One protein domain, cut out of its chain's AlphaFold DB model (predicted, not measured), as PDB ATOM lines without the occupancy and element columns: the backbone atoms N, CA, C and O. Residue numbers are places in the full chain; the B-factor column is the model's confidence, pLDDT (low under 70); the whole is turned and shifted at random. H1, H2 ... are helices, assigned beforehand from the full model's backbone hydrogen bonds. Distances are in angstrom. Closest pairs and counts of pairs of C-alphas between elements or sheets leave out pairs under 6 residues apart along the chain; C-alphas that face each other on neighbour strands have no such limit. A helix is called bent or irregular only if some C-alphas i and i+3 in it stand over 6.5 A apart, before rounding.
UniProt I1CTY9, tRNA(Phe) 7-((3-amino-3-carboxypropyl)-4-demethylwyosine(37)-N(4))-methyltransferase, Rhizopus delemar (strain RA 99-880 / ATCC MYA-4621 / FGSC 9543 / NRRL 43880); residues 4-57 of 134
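Overview. This is residues 4 to 57 of the 134 residues of the protein "tRNA(Phe) 7-((3-amino-3-carboxypropyl)-4-demethylwyosine(37)-N(4))-methyltransferase" of Rhizopus delemar (strain RA 99-880 / ATCC MYA-4621 / FGSC 9543 / NRRL 43880) (UniProt I1CTY9). Two helices, H1 then H2, run side by side in opposite ways with little contact; a long loop, residues 17 to 34, joins them at one end, and after H2 the tail, residues 47 to 57, folds back along H2. The printed part has 54 residues, with under half, 25, in the two named helices and no named strand; the class is all helix. It is compact, with a radius of gyration of the C-alphas of 10.8 A and spans of 29 by 20 by 18 A.

Arrangement. H1, residues 4 to 16, and H2, residues 35 to 46, are close but not clearly touching; their closest C-alphas, those of Val 13 and Asn 45, are 7.0 A apart. Their lines stand at a shallow tilt of 23 degrees, opposite ways. Every O i to N i+4 pair is within hydrogen-bond range in H1, and 6 of 8 in H2.

Along the chain. H1 is 18.7 A long from C-alpha 4 at (310.467, 311.237, 266.556) to C-alpha 16. H2 is 17.5 A long, ending at C-alpha 46 at (326.106, 317.251, 262.852); it is irregular, with C-alphas 36 and 39 7.5 A apart.

Size, cuts and confidence. The C-alphas of Glu 4 and Pro 36, the two farthest apart, are 30.6 A apart. The printed part has no cut. The link from H1 to H2 is long, and within it residues 17 to 25 have pLDDT under 70.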
ATOM      1  N   GLU A   4     310.020 312.576 266.165       95.00
ATOM      2  CA  GLU A   4     310.467 311.237 266.556       95.00
ATOM      3  C   GLU A   4     311.914 310.994 266.114       95.00
ATOM      4  O   GLU A   4     312.732 310.499 266.887       95.00
ATOM      5  N   PHE A   5     312.258 311.430 264.898       94.88
ATOM      6  CA  PHE A   5     313.625 311.355 264.388       94.88
ATOM      7  C   PHE A   5     314.594 312.175 265.246       94.88
ATOM      8  O   PHE A   5     315.626 311.653 265.656       94.88
ATOM      9  N   VAL A   6     314.252 313.430 265.561       94.50
ATOM     10  CA  VAL A   6     315.109 314.311 266.378       94.50
ATOM     11  C   VAL A   6     315.370 313.690 267.748       94.50
ATOM     12  O   VAL A   6     316.521 313.558 268.155       94.50
ATOM     13  N   LYS A   7     314.314 313.211 268.414       94.31
ATOM     14  CA  LYS A   7     314.425 312.556 269.720       94.31
ATOM     15  C   LYS A   7     315.300 311.301 269.656       94.31
ATOM     16  O   LYS A   7     316.135 311.082 270.533       94.31
ATOM     17  N   ARG A   8     315.130 310.472 268.620       92.94
ATOM     18  CA  ARG A   8     315.934 309.255 268.429       92.94
ATOM     19  C   ARG A   8     317.400 309.587 268.164       92.94
ATOM     20  O   ARG A   8     318.280 308.957 268.749       92.94
ATOM     21  N   LYS A   9     317.655 310.588 267.324       93.31
ATOM     22  CA  LYS A   9     318.992 311.080 267.010       93.31
ATOM     23  C   LYS A   9     319.711 311.574 268.264       93.31
ATOM     24  O   LYS A   9     320.823 311.130 268.530       93.31
ATOM     25  N   GLU A  10     319.074 312.437 269.053       90.31
ATOM     26  CA  GLU A  10     319.647 312.954 270.302       90.31
ATOM     27  C   GLU A  10     320.033 311.822 271.258       90.31
ATOM     28  O   GLU A  10     321.133 311.830 271.810       90.31
ATOM     29  N   GLN A  11     319.167 310.814 271.409       88.94
ATOM     30  CA  GLN A  11     319.432 309.645 272.249       88.94
ATOM     31  C   GLN A  11     320.640 308.832 271.769       88.94
ATOM     32  O   GLN A  11     321.488 308.459 272.581       88.94
ATOM     33  N   VAL A  12     320.714 308.537 270.467       89.25
ATOM     34  CA  VAL A  12     321.790 307.716 269.895       89.25
ATOM     35  C   VAL A  12     323.110 308.466 269.934       89.25
ATOM     36  O   VAL A  12     324.064 307.961 270.525       89.25
ATOM     37  N   VAL A  13     323.155 309.684 269.390       88.25
ATOM     38  CA  VAL A  13     324.381 310.486 269.327       88.25
ATOM     39  C   VAL A  13     324.915 310.749 270.734       88.25
ATOM     40  O   VAL A  13     326.097 310.546 270.972       88.25
ATOM     41  N   SER A  14     324.059 311.061 271.715       83.12
ATOM     42  CA  SER A  14     324.500 311.232 273.110       83.12
ATOM     43  C   SER A  14     325.167 309.987 273.702       83.12
ATOM     44  O   SER A  14     325.987 310.114 274.611       83.12
ATOM     45  N   SER A  15     324.820 308.791 273.217       79.00
ATOM     46  CA  SER A  15     325.432 307.535 273.664       79.00
ATOM     47  C   SER A  15     326.747 307.187 272.959       79.00
ATOM     48  O   SER A  15     327.435 306.292 273.431       79.00
ATOM     49  N   LEU A  16     327.080 307.882 271.866       76.88
ATOM     50  CA  LEU A  16     328.299 307.668 271.076       76.88
ATOM     51  C   LEU A  16     329.411 308.676 271.407       76.88
ATOM     52  O   LEU A  16     330.558 308.480 271.034       76.88
ATOM     53  N   VAL A  17     329.102 309.798 272.055       65.31
ATOM     54  CA  VAL A  17     330.082 310.880 272.212       65.31
ATOM     55  C   VAL A  17     330.997 310.624 273.415       65.31
ATOM     56  O   VAL A  17     330.666 311.001 274.536       65.31
ATOM     57  N   GLU A  18     332.177 310.057 273.158       60.69
ATOM     58  CA  GLU A  18     333.264 309.934 274.151       60.69
ATOM     59  C   GLU A  18     333.823 311.304 274.574       60.69
ATOM     60  O   GLU A  18     334.203 311.511 275.721       60.69
ATOM     61  N   TYR A  19     333.839 312.285 273.662       51.53
ATOM     62  CA  TYR A  19     334.481 313.589 273.894       51.53
ATOM     63  C   TYR A  19     333.761 314.471 274.930       51.53
ATOM     64  O   TYR A  19     334.341 315.417 275.457       51.53
ATOM     65  N   VAL A  20     332.482 314.195 275.195       55.09
ATOM     66  CA  VAL A  20     331.649 314.955 276.143       55.09
ATOM     67  C   VAL A  20     331.709 314.336 277.537       55.09
ATOM     68  O   VAL A  20     331.489 315.038 278.520       55.09
ATOM     69  N   ASP A  21     332.026 313.045 277.631       58.50
ATOM     70  CA  ASP A  21     332.097 312.318 278.891       58.50
ATOM     71  C   ASP A  21     333.068 311.129 278.752       58.50
ATOM     72  O   ASP A  21     332.697 310.114 278.162       58.50
ATOM     73  N   PRO A  22     334.296 311.224 279.297       56.88
ATOM     74  CA  PRO A  22     335.286 310.143 279.265       56.88
ATOM     75  C   PRO A  22     334.814 308.838 279.926       56.88
ATOM     76  O   PRO A  22     335.391 307.780 279.683       56.88
ATOM     77  N   GLU A  23     333.774 308.895 280.767       59.91
ATOM     78  CA  GLU A  23     333.173 307.720 281.404       59.91
ATOM     79  C   GLU A  23     332.141 307.029 280.492       59.91
ATOM     80  O   GLU A  23     331.761 305.876 280.728       59.91
ATOM     81  N   ARG A  24     331.693 307.693 279.414       62.16
ATOM     82  CA  ARG A  24     330.826 307.085 278.401       62.16
ATOM     83  C   ARG A  24     331.654 306.266 277.431       62.16
ATOM     84  O   ARG A  24     332.137 306.760 276.420       62.16
ATOM     85  N   ARG A  25     331.746 304.975 277.735       64.25
ATOM     86  CA  ARG A  25     332.304 303.986 276.815       64.25
ATOM     87  C   ARG A  25     331.359 303.711 275.660       64.25
ATOM     88  O   ARG A  25     330.150 303.547 275.857       64.25
ATOM     89  N   ASP A  26     331.945 303.579 274.480       72.00
ATOM     90  CA  ASP A  26     331.256 303.012 273.334       72.00
ATOM     91  C   ASP A  26     330.714 301.610 273.672       72.00
ATOM     92  O   ASP A  26     331.282 300.863 274.474       72.00
ATOM     93  N   LYS A  27     329.576 301.251 273.074       72.69
ATOM     94  CA  LYS A  27     328.890 299.984 273.370       72.69
ATOM     95  C   LYS A  27     329.511 298.786 272.658       72.69
ATOM     96  O   LYS A  27     329.091 297.654 272.915       72.69
ATOM     97  N   SER A  28     330.463 298.997 271.748       72.69
ATOM     98  CA  SER A  28     331.187 297.894 271.133       72.69
ATOM     99  C   SER A  28     332.040 297.154 272.173       72.69
ATOM    100  O   SER A  28     332.425 297.720 273.197       72.69
ATOM    101  N   PRO A  29     332.422 295.894 271.903       70.88
ATOM    102  CA  PRO A  29     333.369 295.165 272.746       70.88
ATOM    103  C   PRO A  29     334.719 295.877 272.921       70.88
ATOM    104  O   PRO A  29     335.427 295.602 273.887       70.88
ATOM    105  N   LYS A  30     335.078 296.774 271.987       73.81
ATOM    106  CA  LYS A  30     336.296 297.586 272.041       73.81
ATOM    107  C   LYS A  30     336.203 298.646 273.141       73.81
ATOM    108  O   LYS A  30     337.207 298.970 273.768       73.81
ATOM    109  N   GLY A  31     334.990 299.136 273.406       74.12
ATOM    110  CA  GLY A  31     334.701 300.127 274.436       74.12
ATOM    111  C   GLY A  31     335.091 301.554 274.063       74.12
ATOM    112  O   GLY A  31     334.936 302.431 274.908       74.12
ATOM    113  N   PHE A  32     335.590 301.767 272.839       77.62
ATOM    114  CA  PHE A  32     335.903 303.081 272.291       77.62
ATOM    115  C   PHE A  32     335.714 303.152 270.778       77.62
ATOM    116  O   PHE A  32     335.731 302.123 270.096       77.62
ATOM    117  N   ILE A  33     335.555 304.374 270.264       80.56
ATOM    118  CA  ILE A  33     335.378 304.629 268.832       80.56
ATOM    119  C   ILE A  33     336.732 304.605 268.123       80.56
ATOM    120  O   ILE A  33     337.748 305.087 268.625       80.56
ATOM    121  N   ASP A  34     336.753 304.049 266.916       85.88
ATOM    122  CA  ASP A  34     337.950 304.017 266.085       85.88
ATOM    123  C   ASP A  34     338.390 305.437 265.690       85.88
ATOM    124  O   ASP A  34     337.706 306.131 264.933       85.88
ATOM    125  N   ALA A  35     339.574 305.852 266.156       86.19
ATOM    126  CA  ALA A  35     340.136 307.177 265.881       86.19
ATOM    127  C   ALA A  35     340.137 307.565 264.383       86.19
ATOM    128  O   ALA A  35     339.777 308.706 264.088       86.19
ATOM    129  N   PRO A  36     340.440 306.661 263.421       88.62
ATOM    130  CA  PRO A  36     340.439 307.005 261.996       88.62
ATOM    131  C   PRO A  36     339.088 307.461 261.420       88.62
ATOM    132  O   PRO A  36     339.072 308.087 260.363       88.62
ATOM    133  N   ILE A  37     337.959 307.142 262.065       89.94
ATOM    134  CA  ILE A  37     336.614 307.510 261.579       89.94
ATOM    135  C   ILE A  37     335.899 308.525 262.472       89.94
ATOM    136  O   ILE A  37     334.762 308.893 262.174       89.94
ATOM    137  N   LEU A  38     336.545 308.996 263.541       86.69
ATOM    138  CA  LEU A  38     335.929 309.893 264.516       86.69
ATOM    139  C   LEU A  38     335.448 311.199 263.864       86.69
ATOM    140  O   LEU A  38     334.299 311.600 264.058       86.69
ATOM    141  N   ASP A  39     336.288 311.815 263.030       89.00
ATOM    142  CA  ASP A  39     335.955 313.059 262.326       89.00
ATOM    143  C   ASP A  39     334.802 312.862 261.334       89.00
ATOM    144  O   ASP A  39     333.863 313.659 261.294       89.00
ATOM    145  N   LEU A  40     334.826 311.767 260.567       91.19
ATOM    146  CA  LEU A  40     333.759 311.420 259.623       91.19
ATOM    147  C   LEU A  40     332.421 311.234 260.349       91.19
ATOM    148  O   LEU A  40     331.402 311.799 259.946       91.19
ATOM    149  N   MET A  41     332.436 310.470 261.442       90.19
ATOM    150  CA  MET A  41     331.263 310.244 262.277       90.19
ATOM    151  C   MET A  41     330.734 311.569 262.848       90.19
ATOM    152  O   MET A  41     329.523 311.798 262.862       90.19
ATOM    153  N   HIS A  42     331.622 312.466 263.291       88.19
ATOM    154  CA  HIS A  42     331.234 313.774 263.810       88.19
ATOM    155  C   HIS A  42     330.529 314.623 262.746       88.19
ATOM    156  O   HIS A  42     329.448 315.152 263.005       88.19
ATOM    157  N   VAL A  43     331.086 314.691 261.533       92.25
ATOM    158  CA  VAL A  43     330.494 315.428 260.404       92.25
ATOM    159  C   VAL A  43     329.096 314.902 260.066       92.25
ATOM    160  O   VAL A  43     328.162 315.691 259.921       92.25
ATOM    161  N   ILE A  44     328.916 313.579 259.997       93.12
ATOM    162  CA  ILE A  44     327.606 312.974 259.704       93.12
ATOM    163  C   ILE A  44     326.596 313.313 260.805       93.12
ATOM    164  O   ILE A  44     325.476 313.738 260.515       93.12
ATOM    165  N   ASN A  45     326.992 313.185 262.072       91.88
ATOM    166  CA  ASN A  45     326.099 313.415 263.208       91.88
ATOM    167  C   ASN A  45     325.722 314.888 263.412       91.88
ATOM    168  O   ASN A  45     324.682 315.167 264.015       91.88
ATOM    169  N   GLN A  46     326.491 315.837 262.877       90.94
ATOM    170  CA  GLN A  46     326.106 317.251 262.852       90.94
ATOM    171  C   GLN A  46     324.960 317.545 261.865       90.94
ATOM    172  O   GLN A  46     324.208 318.500 262.070       90.94
ATOM    173  N   HIS A  47     324.774 316.735 260.818       93.56
ATOM    174  CA  HIS A  47     323.771 316.998 259.785       93.56
ATOM    175  C   HIS A  47     322.343 316.789 260.295       93.56
ATOM    176  O   HIS A  47     322.035 315.735 260.830       93.56
ATOM    177  N   GLN A  48     321.422 317.729 260.083       93.00
ATOM    178  CA  GLN A  48     320.080 317.686 260.693       93.00
ATOM    179  C   GLN A  48     319.287 316.404 260.399       93.00
ATOM    180  O   GLN A  48     318.617 315.907 261.297       93.00
ATOM    181  N   ASP A  49     319.435 315.844 259.198       94.44
ATOM    182  CA  ASP A  49     318.658 314.686 258.730       94.44
ATOM    183  C   ASP A  49     319.410 313.343 258.750       94.44
ATOM    184  O   ASP A  49     318.856 312.330 258.328       94.44
ATOM    185  N   TYR A  50     320.651 313.302 259.252       93.69
ATOM    186  CA  TYR A  50     321.438 312.065 259.334       93.69
ATOM    187  C   TYR A  50     322.047 311.881 260.723       93.69
ATOM    188  O   TYR A  50     322.304 312.847 261.448       93.69
ATOM    189  N   TYR A  51     322.248 310.625 261.103       94.12
ATOM    190  CA  TYR A  51     323.058 310.242 262.251       94.12
ATOM    191  C   TYR A  51     323.517 308.790 262.101       94.12
ATOM    192  O   TYR A  51     322.828 307.993 261.470       94.12
ATOM    193  N   THR A  52     324.660 308.462 262.692       92.12
ATOM    194  CA  THR A  52     325.198 307.103 262.770       92.12
ATOM    195  C   THR A  52     324.660 306.394 264.009       92.12
ATOM    196  O   THR A  52     324.528 306.998 265.076       92.12
ATOM    197  N   THR A  53     324.409 305.099 263.898       90.25
ATOM    198  CA  THR A  53     323.979 304.207 264.982       90.25
ATOM    199  C   THR A  53     325.053 303.206 265.380       90.25
ATOM    200  O   THR A  53     325.132 302.836 266.552       90.25
ATOM    201  N   SER A  54     325.887 302.796 264.424       87.19
ATOM    202  CA  SER A  54     327.063 301.963 264.645       87.19
ATOM    203  C   SER A  54     328.152 302.315 263.630       87.19
ATOM    204  O   SER A  54     327.867 302.762 262.518       87.19
ATOM    205  N   SER A  55     329.418 302.167 264.024       88.31
ATOM    206  CA  SER A  55     330.541 302.418 263.123       88.31
ATOM    207  C   SER A  55     331.775 301.595 263.499       88.31
ATOM    208  O   SER A  55     331.990 301.284 264.668       88.31
ATOM    209  N   CYS A  56     332.560 301.214 262.494       89.19
ATOM    210  CA  CYS A  56     333.823 300.490 262.605       89.19
ATOM    211  C   CYS A  56     334.732 300.948 261.459       89.19
ATOM    212  O   CYS A  56     334.299 300.960 260.305       89.19
ATOM    213  N   SER A  57     335.993 301.287 261.739       91.69
ATOM    214  CA  SER A  57     336.967 301.704 260.712       91.69
ATOM    215  C   SER A  57     337.422 300.560 259.801       91.69
ATOM    216  O   SER A  57     338.200 300.771 258.872       91.69
TER     217      SER A  57